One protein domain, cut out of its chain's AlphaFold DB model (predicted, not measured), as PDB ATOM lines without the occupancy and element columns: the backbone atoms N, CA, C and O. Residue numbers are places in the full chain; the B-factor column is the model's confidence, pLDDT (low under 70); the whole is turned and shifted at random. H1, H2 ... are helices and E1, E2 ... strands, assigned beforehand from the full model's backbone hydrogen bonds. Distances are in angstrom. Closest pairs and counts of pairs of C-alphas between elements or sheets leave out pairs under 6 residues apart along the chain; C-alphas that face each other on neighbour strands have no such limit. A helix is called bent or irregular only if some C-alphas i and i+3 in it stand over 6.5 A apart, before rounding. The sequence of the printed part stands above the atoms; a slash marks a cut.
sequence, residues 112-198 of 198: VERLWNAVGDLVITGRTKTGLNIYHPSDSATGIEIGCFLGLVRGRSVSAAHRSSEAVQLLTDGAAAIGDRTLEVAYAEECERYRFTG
ATOM      1  N   VAL A 112      87.306 138.460  77.312       92.56
ATOM      2  CA  VAL A 112      88.095 137.486  76.531       92.56
ATOM      3  C   VAL A 112      87.297 136.204  76.315       92.56
ATOM      4  O   VAL A 112      87.201 135.723  75.187       92.56
ATOM      5  N   GLU A 113      86.678 135.663  77.365       91.88
ATOM      6  CA  GLU A 113      85.846 134.461  77.267       91.88
ATOM      7  C   GLU A 113      84.590 134.710  76.422       91.88
ATOM      8  O   GLU A 113      84.231 133.886  75.578       91.88
ATOM      9  N   ARG A 114      83.941 135.869  76.593       91.69
ATOM     10  CA  ARG A 114      82.805 136.268  75.749       91.69
ATOM     11  C   ARG A 114      83.212 136.331  74.282       91.69
ATOM     12  O   ARG A 114      82.492 135.802  73.437       91.69
ATOM     13  N   LEU A 115      84.360 136.940  73.978       92.25
ATOM     14  CA  LEU A 115      84.880 137.009  72.617       92.25
ATOM     15  C   LEU A 115      85.201 135.611  72.070       92.25
ATOM     16  O   LEU A 115      84.747 135.294  70.972       92.25
ATOM     17  N   TRP A 116      85.905 134.771  72.838       93.50
ATOM     18  CA  TRP A 116      86.234 133.384  72.484       93.50
ATOM     19  C   TRP A 116      84.989 132.574  72.111       93.50
ATOM     20  O   TRP A 116      84.950 131.912  71.076       93.50
ATOM     21  N   ASN A 117      83.935 132.674  72.922       91.44
ATOM     22  CA  ASN A 117      82.684 131.954  72.698       91.44
ATOM     23  C   ASN A 117      81.873 132.513  71.517       91.44
ATOM     24  O   ASN A 117      81.058 131.791  70.926       91.44
ATOM     25  N   ALA A 118      82.069 133.789  71.186       91.00
ATOM     26  CA  ALA A 118      81.329 134.476  70.140       91.00
ATOM     27  C   ALA A 118      81.927 134.310  68.747       91.00
ATOM     28  O   ALA A 118      81.172 134.162  67.782       91.00
ATOM     29  N   VAL A 119      83.252 134.382  68.614       91.69
ATOM     30  CA  VAL A 119      83.902 134.239  67.310       91.69
ATOM     31  C   VAL A 119      83.812 132.801  66.821       91.69
ATOM     32  O   VAL A 119      83.824 131.839  67.588       91.69
ATOM     33  N   GLY A 120      83.678 132.650  65.507       91.88
ATOM     34  CA  GLY A 120      83.811 131.350  64.873       91.88
ATOM     35  C   GLY A 120      85.270 130.892  64.824       91.88
ATOM     36  O   GLY A 120      86.164 131.483  65.425       91.88
ATOM     37  N   ASP A 121      85.524 129.846  64.046       95.25
ATOM     38  CA  ASP A 121      86.878 129.337  63.805       95.25
ATOM     39  C   ASP A 121      87.749 130.317  62.994       95.25
ATOM     40  O   ASP A 121      88.972 130.199  62.969       95.25
ATOM     41  N   LEU A 122      87.121 131.263  62.289       95.12
ATOM     42  CA  LEU A 122      87.783 132.258  61.451       95.12
ATOM     43  C   LEU A 122      87.300 133.670  61.797       95.12
ATOM     44  O   LEU A 122      86.152 133.882  62.181       95.12
ATOM     45  N   VAL A 123      88.153 134.654  61.540       92.62
ATOM     46  CA  VAL A 123      87.805 136.077  61.494       92.62
ATOM     47  C   VAL A 123      88.147 136.642  60.122       92.62
ATOM     48  O   VAL A 123      89.055 136.156  59.444       92.62
ATOM     49  N   ILE A 124      87.392 137.644  59.672       91.88
ATOM     50  CA  ILE A 124      87.645 138.286  58.378       91.88
ATOM     51  C   ILE A 124      88.555 139.486  58.612       91.88
ATOM     52  O   ILE A 124      88.146 140.444  59.259       91.88
ATOM     53  N   THR A 125      89.759 139.457  58.052       90.81
ATOM     54  CA  THR A 125      90.790 140.482  58.299       90.81
ATOM     55  C   THR A 125      90.936 141.477  57.154       90.81
ATOM     56  O   THR A 125      91.597 142.500  57.288       90.81
ATOM     57  N   GLY A 126      90.286 141.223  56.018       90.62
ATOM     58  CA  GLY A 126      90.319 142.141  54.888       90.62
ATOM     59  C   GLY A 126      89.580 141.622  53.667       90.62
ATOM     60  O   GLY A 126      88.860 140.620  53.717       90.62
ATOM     61  N   ARG A 127      89.791 142.313  52.543       90.38
ATOM     62  CA  ARG A 127      89.380 141.849  51.217       90.38
ATOM     63  C   ARG A 127      90.532 141.912  50.220       90.38
ATOM     64  O   ARG A 127      91.367 142.809  50.283       90.38
ATOM     65  N   THR A 128      90.568 140.966  49.289       88.50
ATOM     66  CA  THR A 128      91.465 141.002  48.131       88.50
ATOM     67  C   THR A 128      91.086 142.156  47.196       88.50
ATOM     68  O   THR A 128      89.991 142.716  47.284       88.50
ATOM     69  N   LYS A 129      91.946 142.457  46.211       86.12
ATOM     70  CA  LYS A 129      91.636 143.419  45.133       86.12
ATOM     71  C   LYS A 129      90.370 143.055  44.346       86.12
ATOM     72  O   LYS A 129      89.693 143.935  43.835       86.12
ATOM     73  N   THR A 130      90.045 141.765  44.270       85.31
ATOM     74  CA  THR A 130      88.837 141.241  43.613       85.31
ATOM     75  C   THR A 130      87.605 141.246  44.525       85.31
ATOM     76  O   THR A 130      86.545 140.770  44.127       85.31
ATOM     77  N   GLY A 131      87.723 141.771  45.748       84.38
ATOM     78  CA  GLY A 131      86.628 141.885  46.711       84.38
ATOM     79  C   GLY A 131      86.342 140.614  47.515       84.38
ATOM     80  O   GLY A 131      85.361 140.584  48.256       84.38
ATOM     81  N   LEU A 132      87.177 139.574  47.407       87.75
ATOM     82  CA  LEU A 132      87.017 138.340  48.178       87.75
ATOM     83  C   LEU A 132      87.479 138.548  49.616       87.75
ATOM     84  O   LEU A 132      88.510 139.169  49.845       87.75
ATOM     85  N   ASN A 133      86.751 137.993  50.580       92.00
ATOM     86  CA  ASN A 133      87.163 138.040  51.979       92.00
ATOM     87  C   ASN A 133      88.482 137.288  52.195       92.00
ATOM     88  O   ASN A 133      88.723 136.230  51.607       92.00
ATOM     89  N   ILE A 134      89.295 137.851  53.079       93.25
ATOM     90  CA  ILE A 134      90.498 137.239  53.628       93.25
ATOM     91  C   ILE A 134      90.141 136.726  55.015       93.25
ATOM     92  O   ILE A 134      89.624 137.486  55.834       93.25
ATOM     93  N   TYR A 135      90.417 135.454  55.262       94.62
ATOM     94  CA  TYR A 135      90.117 134.776  56.512       94.62
ATOM     95  C   TYR A 135      91.400 134.487  57.287       94.62
ATOM     96  O   TYR A 135      92.430 134.158  56.697       94.62
ATOM     97  N   HIS A 136      91.309 134.570  58.608       93.69
ATOM     98  CA  HIS A 136      92.391 134.268  59.541       93.69
ATOM     99  C   HIS A 136      91.855 133.381  60.673       93.69
ATOM    100  O   HIS A 136      90.747 133.655  61.140       93.69
ATOM    101  N   PRO A 137      92.565 132.326  61.108       95.06
ATOM    102  CA  PRO A 137      92.149 131.509  62.248       95.06
ATOM    103  C   PRO A 137      91.991 132.342  63.521       95.06
ATOM    104  O   PRO A 137      92.879 133.125  63.865       95.06
ATOM    105  N   SER A 138      90.851 132.205  64.200       93.50
ATOM    106  CA  SER A 138      90.506 133.044  65.353       93.50
ATOM    107  C   SER A 138      91.430 132.823  66.551       93.50
ATOM    108  O   SER A 138      91.797 133.791  67.207       93.50
ATOM    109  N   ASP A 139      91.884 131.591  66.788       92.31
ATOM    110  CA  ASP A 139      92.875 131.230  67.815       92.31
ATOM    111  C   ASP A 139      94.183 132.035  67.680       92.31
ATOM    112  O   ASP A 139      94.801 132.449  68.664       92.31
ATOM    113  N   SER A 140      94.566 132.307  66.436       90.00
ATOM    114  CA  SER A 140      95.761 133.051  66.057       90.00
ATOM    115  C   SER A 140      95.532 134.547  65.825       90.00
ATOM    116  O   SER A 140      96.473 135.244  65.445       90.00
ATOM    117  N   ALA A 141      94.307 135.045  66.010       91.06
ATOM    118  CA  ALA A 141      93.984 136.455  65.830       91.06
ATOM    119  C   ALA A 141      94.468 137.281  67.030       91.06
ATOM    120  O   ALA A 141      94.235 136.906  68.180       91.06
ATOM    121  N   THR A 142      95.119 138.410  66.762       91.38
ATOM    122  CA  THR A 142      95.446 139.432  67.769       91.38
ATOM    123  C   THR A 142      94.363 140.509  67.802       91.38
ATOM    124  O   THR A 142      93.446 140.512  66.973       91.38
ATOM    125  N   GLY A 143      94.487 141.482  68.711       86.88
ATOM    126  CA  GLY A 143      93.613 142.659  68.719       86.88
ATOM    127  C   GLY A 143      93.540 143.384  67.363       86.88
ATOM    128  O   GLY A 143      92.492 143.936  67.024       86.88
ATOM    129  N   ILE A 144      94.596 143.317  66.538       88.94
ATOM    130  CA  ILE A 144      94.624 143.918  65.195       88.94
ATOM    131  C   ILE A 144      93.648 143.203  64.256       88.94
ATOM    132  O   ILE A 144      92.794 143.853  63.654       88.94
ATOM    133  N   GLU A 145      93.732 141.875  64.138       90.69
ATOM    134  CA  GLU A 145      92.839 141.106  63.264       90.69
ATOM    135  C   GLU A 145      91.375 141.213  63.708       90.69
ATOM    136  O   GLU A 145      90.483 141.344  62.864       90.69
ATOM    137  N   ILE A 146      91.124 141.223  65.022       89.75
ATOM    138  CA  ILE A 146      89.786 141.467  65.579       89.75
ATOM    139  C   ILE A 146      89.310 142.891  65.245       89.75
ATOM    140  O   ILE A 146      88.159 143.077  64.843       89.75
ATOM    141  N   GLY A 147      90.192 143.891  65.309       85.00
ATOM    142  CA  GLY A 147      89.906 145.268  64.897       85.00
ATOM    143  C   GLY A 147      89.583 145.404  63.402       85.00
ATOM    144  O   GLY A 147      88.642 146.108  63.025       85.00
ATOM    145  N   CYS A 148      90.293 144.682  62.531       86.06
ATOM    146  CA  CYS A 148      89.954 144.603  61.107       86.06
ATOM    147  C   CYS A 148      88.563 143.986  60.899       86.06
ATOM    148  O   CYS A 148      87.765 144.490  60.101       86.06
ATOM    149  N   PHE A 149      88.249 142.929  61.651       85.56
ATOM    150  CA  PHE A 149      86.950 142.272  61.579       85.56
ATOM    151  C   PHE A 149      85.816 143.202  62.022       85.56
ATOM    152  O   PHE A 149      84.803 143.317  61.328       85.56
ATOM    153  N   LEU A 150      86.029 143.957  63.103       80.88
ATOM    154  CA  LEU A 150      85.139 145.018  63.570       80.88
ATOM    155  C   LEU A 150      84.837 146.046  62.467       80.88
ATOM    156  O   LEU A 150      83.670 146.360  62.222       80.88
ATOM    157  N   GLY A 151      85.865 146.546  61.773       74.75
ATOM    158  CA  GLY A 151      85.699 147.513  60.680       74.75
ATOM    159  C   GLY A 151      84.803 146.992  59.550       74.75
ATOM    160  O   GLY A 151      83.969 147.724  59.015       74.75
ATOM    161  N   LEU A 152      84.908 145.699  59.235       76.94
ATOM    162  CA  LEU A 152      84.093 145.048  58.206       76.94
ATOM    163  C   LEU A 152      82.659 144.745  58.663       76.94
ATOM    164  O   LEU A 152      81.746 144.736  57.831       76.94
ATOM    165  N   VAL A 153      82.442 144.516  59.961       72.06
ATOM    166  CA  VAL A 153      81.102 144.353  60.553       72.06
ATOM    167  C   VAL A 153      80.360 145.693  60.597       72.06
ATOM    168  O   VAL A 153      79.189 145.745  60.215       72.06
ATOM    169  N   ARG A 154      81.044 146.790  60.961       64.81
ATOM    170  CA  ARG A 154      80.479 148.155  60.994       64.81
ATOM    171  C   ARG A 154      79.953 148.635  59.636       64.81
ATOM    172  O   ARG A 154      79.030 149.438  59.597       64.81
ATOM    173  N   GLY A 155      80.500 148.133  58.528       57.31
ATOM    174  CA  GLY A 155      80.102 148.519  57.168       57.31
ATOM    175  C   GLY A 155      78.810 147.883  56.626       57.31
ATOM    176  O   GLY A 155      78.497 148.092  55.454       57.31
ATOM    177  N   ARG A 156      78.072 147.072  57.404       57.09
ATOM    178  CA  ARG A 156      76.813 146.428  56.959       57.09
ATOM    179  C   ARG A 156      75.574 147.263  57.343       57.09
ATOM    180  O   ARG A 156      75.552 147.884  58.395       57.09
ATOM    181  N   SER A 157      74.567 147.288  56.458       43.31
ATOM    182  CA  SER A 157      73.467 148.275  56.407       43.31
ATOM    183  C   SER A 157      72.577 148.402  57.661       43.31
ATOM    184  O   SER A 157      72.501 147.521  58.515       43.31
ATOM    185  N   VAL A 158      71.838 149.520  57.707       44.84
ATOM    186  CA  VAL A 158      70.968 150.015  58.797       44.84
ATOM    187  C   VAL A 158      69.952 148.985  59.329       44.84
ATOM    188  O   VAL A 158      69.602 149.028  60.505       44.84
ATOM    189  N   SER A 159      69.520 147.998  58.536       44.19
ATOM    190  CA  SER A 159      68.576 146.955  58.985       44.19
ATOM    191  C   SER A 159      69.181 145.932  59.959       44.19
ATOM    192  O   SER A 159      68.446 145.192  60.614       44.19
ATOM    193  N   ALA A 160      70.510 145.899  60.092       53.00
ATOM    194  CA  ALA A 160      71.226 145.090  61.075       53.00
ATOM    195  C   ALA A 160      71.717 145.903  62.287       53.00
ATOM    196  O   ALA A 160      72.350 145.327  63.166       53.00
ATOM    197  N   ALA A 161      71.416 147.206  62.368       53.44
ATOM    198  CA  ALA A 161      72.080 148.159  63.262       53.44
ATOM    199  C   ALA A 161      72.150 147.734  64.738       53.44
ATOM    200  O   ALA A 161      73.196 147.891  65.359       53.44
ATOM    201  N   HIS A 162      71.086 147.147  65.297       53.34
ATOM    202  CA  HIS A 162      71.096 146.739  66.706       53.34
ATOM    203  C   HIS A 162      72.014 145.532  66.963       53.34
ATOM    204  O   HIS A 162      72.856 145.580  67.856       53.34
ATOM    205  N   ARG A 163      71.948 144.508  66.095       59.66
ATOM    206  CA  ARG A 163      72.874 143.361  66.113       59.66
ATOM    207  C   ARG A 163      74.306 143.795  65.813       59.66
ATOM    208  O   ARG A 163      75.239 143.279  66.411       59.66
ATOM    209  N   SER A 164      74.479 144.779  64.933       68.62
ATOM    210  CA  SER A 164      75.773 145.397  64.660       68.62
ATOM    211  C   SER A 164      76.312 146.160  65.873       68.62
ATOM    212  O   SER A 164      77.518 146.170  66.060       68.62
ATOM    213  N   SER A 165      75.469 146.760  66.719       75.19
ATOM    214  CA  SER A 165      75.910 147.490  67.917       75.19
ATOM    215  C   SER A 165      76.465 146.558  68.994       75.19
ATOM    216  O   SER A 165      77.556 146.799  69.502       75.19
ATOM    217  N   GLU A 166      75.753 145.476  69.317       78.31
ATOM    218  CA  GLU A 166      76.228 144.466  70.276       78.31
ATOM    219  C   GLU A 166      77.490 143.764  69.766       78.31
ATOM    220  O   GLU A 166      78.455 143.599  70.509       78.31
ATOM    221  N   ALA A 167      77.516 143.428  68.469       77.25
ATOM    222  CA  ALA A 167      78.694 142.898  67.788       77.25
ATOM    223  C   ALA A 167      79.905 143.813  67.938       77.25
ATOM    224  O   ALA A 167      81.012 143.371  68.232       77.25
ATOM    225  N   VAL A 168      79.683 145.100  67.685       83.19
ATOM    226  CA  VAL A 168      80.716 146.120  67.730       83.19
ATOM    227  C   VAL A 168      81.261 146.254  69.136       83.19
ATOM    228  O   VAL A 168      82.478 146.283  69.286       83.19
ATOM    229  N   GLN A 169      80.388 146.306  70.140       86.31
ATOM    230  CA  GLN A 169      80.800 146.424  71.532       86.31
ATOM    231  C   GLN A 169      81.622 145.205  71.956       86.31
ATOM    232  O   GLN A 169      82.762 145.356  72.374       86.31
ATOM    233  N   LEU A 170      81.107 143.999  71.708       87.31
ATOM    234  CA  LEU A 170      81.793 142.743  72.000       87.31
ATOM    235  C   LEU A 170      83.183 142.652  71.353       87.31
ATOM    236  O   LEU A 170      84.150 142.280  72.012       87.31
ATOM    237  N   LEU A 171      83.292 142.979  70.062       87.69
ATOM    238  CA  LEU A 171      84.573 142.957  69.353       87.69
ATOM    239  C   LEU A 171      85.519 144.057  69.851       87.69
ATOM    240  O   LEU A 171      86.726 143.847  69.852       87.69
ATOM    241  N   THR A 172      84.990 145.212  70.268       90.25
ATOM    242  CA  THR A 172      85.790 146.324  70.809       90.25
ATOM    243  C   THR A 172      86.364 145.960  72.176       90.25
ATOM    244  O   THR A 172      87.579 146.031  72.356       90.25
ATOM    245  N   ASP A 173      85.513 145.510  73.098       91.25
ATOM    246  CA  ASP A 173      85.905 145.124  74.457       91.25
ATOM    247  C   ASP A 173      86.848 143.922  74.422       91.25
ATOM    248  O   ASP A 173      87.913 143.938  75.034       91.25
ATOM    249  N   GLY A 174      86.515 142.913  73.614       89.62
ATOM    250  CA  GLY A 174      87.356 141.739  73.430       89.62
ATOM    251  C   GLY A 174      88.718 142.068  72.806       89.62
ATOM    252  O   GLY A 174      89.733 141.569  73.282       89.62
ATOM    253  N   ALA A 175      88.782 142.933  71.784       90.31
ATOM    254  CA  ALA A 175      90.062 143.352  71.197       90.31
ATOM    255  C   ALA A 175      90.939 144.105  72.208       90.31
ATOM    256  O   ALA A 175      92.142 143.848  72.282       90.31
ATOM    257  N   ALA A 176      90.339 144.995  73.004       91.94
ATOM    258  CA  ALA A 176      91.039 145.703  74.070       91.94
ATOM    259  C   ALA A 176      91.535 144.739  75.161       91.94
ATOM    260  O   ALA A 176      92.672 144.860  75.615       91.94
ATOM    261  N   ALA A 177      90.717 143.753  75.538       90.81
ATOM    262  CA  ALA A 177      91.053 142.765  76.557       90.81
ATOM    263  C   ALA A 177      92.154 141.787  76.109       90.81
ATOM    264  O   ALA A 177      92.978 141.384  76.928       90.81
ATOM    265  N   ILE A 178      92.220 141.421  74.822       92.44
ATOM    266  CA  ILE A 178      93.311 140.591  74.285       92.44
ATOM    267  C   ILE A 178      94.656 141.337  74.365       92.44
ATOM    268  O   ILE A 178      95.656 140.751  74.798       92.44
ATOM    269  N   GLY A 179      94.687 142.617  73.978       88.56
ATOM    270  CA  GLY A 179      95.922 143.399  73.856       88.56
ATOM    271  C   GLY A 179      96.841 142.856  72.753       88.56
ATOM    272  O   GLY A 179      96.380 142.547  71.653       88.56
ATOM    273  N   ASP A 180      98.131 142.698  73.061       88.38
ATOM    274  CA  ASP A 180      99.157 142.217  72.115       88.38
ATOM    275  C   ASP A 180      99.221 140.682  71.981       88.38
ATOM    276  O   ASP A 180     100.022 140.140  71.216       88.38
ATOM    277  N   ARG A 181      98.398 139.954  72.744       92.06
ATOM    278  CA  ARG A 181      98.347 138.485  72.722       92.06
ATOM    279  C   ARG A 181      97.525 137.988  71.530       92.06
ATOM    280  O   ARG A 181      96.796 138.744  70.892       92.06
ATOM    281  N   THR A 182      97.602 136.690  71.242       92.75
ATOM    282  CA  THR A 182      96.559 136.046  70.432       92.75
ATOM    283  C   THR A 182      95.361 135.709  71.315       92.75
ATOM    284  O   THR A 182      95.496 135.554  72.531       92.75
ATOM    285  N   LEU A 183      94.193 135.554  70.700       92.06
ATOM    286  CA  LEU A 183      92.972 135.166  71.397       92.06
ATOM    287  C   LEU A 183      93.124 133.816  72.135       92.06
ATOM    288  O   LEU A 183      92.648 133.694  73.259       92.06
ATOM    289  N   GLU A 184      93.842 132.837  71.569       92.94
ATOM    290  CA  GLU A 184      94.155 131.567  72.256       92.94
ATOM    291  C   GLU A 184      94.970 131.767  73.537       92.94
ATOM    292  O   GLU A 184      94.626 131.206  74.574       92.94
ATOM    293  N   VAL A 185      96.028 132.583  73.482       92.62
ATOM    294  CA  VAL A 185      96.887 132.845  74.646       92.62
ATOM    295  C   VAL A 185      96.107 133.593  75.722       92.62
ATOM    296  O   VAL A 185      96.124 133.190  76.881       92.62
ATOM    297  N   ALA A 186      95.371 134.639  75.335       93.00
ATOM    298  CA  ALA A 186      94.548 135.397  76.269       93.00
ATOM    299  C   ALA A 186      93.510 134.500  76.962       93.00
ATOM    300  O   ALA A 186      93.344 134.585  78.176       93.00
ATOM    301  N   TYR A 187      92.843 133.612  76.218       92.62
ATOM    302  CA  TYR A 187      91.856 132.698  76.790       92.62
ATOM    303  C   TYR A 187      92.487 131.648  77.716       92.62
ATOM    304  O   TYR A 187      91.957 131.391  78.796       92.62
ATOM    305  N   ALA A 188      93.635 131.079  77.338       92.12
ATOM    306  CA  ALA A 188      94.355 130.121  78.176       92.12
ATOM    307  C   ALA A 188      94.757 130.728  79.531       92.12
ATOM    308  O   ALA A 188      94.550 130.094  80.566       92.12
ATOM    309  N   GLU A 189      95.253 131.969  79.539       92.06
ATOM    310  CA  GLU A 189      95.595 132.693  80.769       92.06
ATOM    311  C   GLU A 189      94.368 132.931  81.667       92.06
ATOM    312  O   GLU A 189      94.455 132.775  82.887       92.06
ATOM    313  N   GLU A 190      93.204 133.255  81.091       89.56
ATOM    314  CA  GLU A 190      91.959 133.373  81.864       89.56
ATOM    315  C   GLU A 190      91.532 132.023  82.460       89.56
ATOM    316  O   GLU A 190      91.183 131.945  83.639       89.56
ATOM    317  N   CYS A 191      91.624 130.930  81.695       87.06
ATOM    318  CA  CYS A 191      91.355 129.587  82.214       87.06
ATOM    319  C   CYS A 191      92.289 129.201  83.372       87.06
ATOM    320  O   CYS A 191      91.848 128.543  84.317       87.06
ATOM    321  N   GLU A 192      93.565 129.585  83.315       87.31
ATOM    322  CA  GLU A 192      94.512 129.352  84.408       87.31
ATOM    323  C   GLU A 192      94.144 130.154  85.655       87.31
ATOM    324  O   GLU A 192      94.114 129.582  86.744       87.31
ATOM    325  N   ARG A 193      93.777 131.435  85.516       82.81
ATOM    326  CA  ARG A 193      93.341 132.268  86.651       82.81
ATOM    327  C   ARG A 193      92.195 131.622  87.424       82.81
ATOM    328  O   ARG A 193      92.288 131.507  88.643       82.81
ATOM    329  N   TYR A 194      91.176 131.116  86.727       76.75
ATOM    330  CA  TYR A 194      90.035 130.458  87.373       76.75
ATOM    331  C   TYR A 194      90.401 129.167  88.119       76.75
ATOM    332  O   TYR A 194      89.737 128.829  89.097       76.75
ATOM    333  N   ARG A 195      91.458 128.451  87.706       68.88
ATOM    334  CA  ARG A 195      91.920 127.233  88.397       68.88
ATOM    335  C   ARG A 195      92.597 127.504  89.738       68.88
ATOM    336  O   ARG A 195      92.663 126.590  90.550       68.88
ATOM    337  N   PHE A 196      93.119 128.710  89.955       59.38
ATOM    338  CA  PHE A 196      93.835 129.070  91.185       59.38
ATOM    339  C   PHE A 196      93.007 129.931  92.148       59.38
ATOM    340  O   PHE A 196      93.459 130.208  93.257       59.38
ATOM    341  N   THR A 197      91.805 130.352  91.746       58.12
ATOM    342  CA  THR A 197      90.886 131.160  92.567       58.12
ATOM    343  C   THR A 197      89.645 130.401  93.052       58.12
ATOM    344  O   THR A 197      88.799 131.012  93.703       58.12
ATOM    345  N   GLY A 198      89.506 129.115  92.712       50.00
ATOM    346  CA  GLY A 198      88.442 128.218  93.188       50.00
ATOM    347  C   GLY A 198      88.987 127.150  94.121       50.00
ATOM    348  O   GLY A 198      88.242 126.769  95.048       50.00
TER     349      GLY A 198
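AT A GLANCE: This is residues 112 to 198 of the 198 residues of an uncharacterized protein of Rhizobiales bacterium 62-47 (UniProt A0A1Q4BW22). A helical hairpin, H2 and H3, has the strand hairpin E1 and E2 packed on H2 through E1, while short H1 packs on the end of H3 and H4 reaches away, residues 192 to 198 sticking out. The 87 printed residues, mostly helix, run H1, E1, E2, H2, H3, H4, with E1 and E2 antiparallel; the whole is only just compact, close to loose, radius of gyration of the C-alphas 14.0 A, spanning 48 by 28 by 19 A.

IN THESE COORDINATES: Find C-alpha 112 at (88.095, 137.486, 76.531), where H1 runs to 118. Then come E1, 122 to 127, E2, 133 to 137, H2, 143 to 154, 16.2 A, and H3, 158 to 178, 28.8 A, irregular, with C-alphas 159 and 162 8.1 A apart. H4, 183 to 196, 20.7 A, ends at (93.835, 129.070, 91.185).

HOW THE PARTS SIT: H1 touches H4, C-alphas 112 and 187 being closest at 6.1 A. In E1 and E2, N 123 and O 136 are 2.8 A apart, within hydrogen-bond range. H2 and H3 touch at a shallow tilt of 8 degrees, opposite ways, closest at C-alphas 143 and 175, 4.4 A. Every O i to N i+4 pair is within range in H1, H2 and H4, and 15 of 17 in H3.

THE WHOLE: C-alphas 130 and 198, the farthest apart, are 51.3 A apart. The printed part has no cut; pLDDT is under 70 at 154 to 164 and 195 to 198.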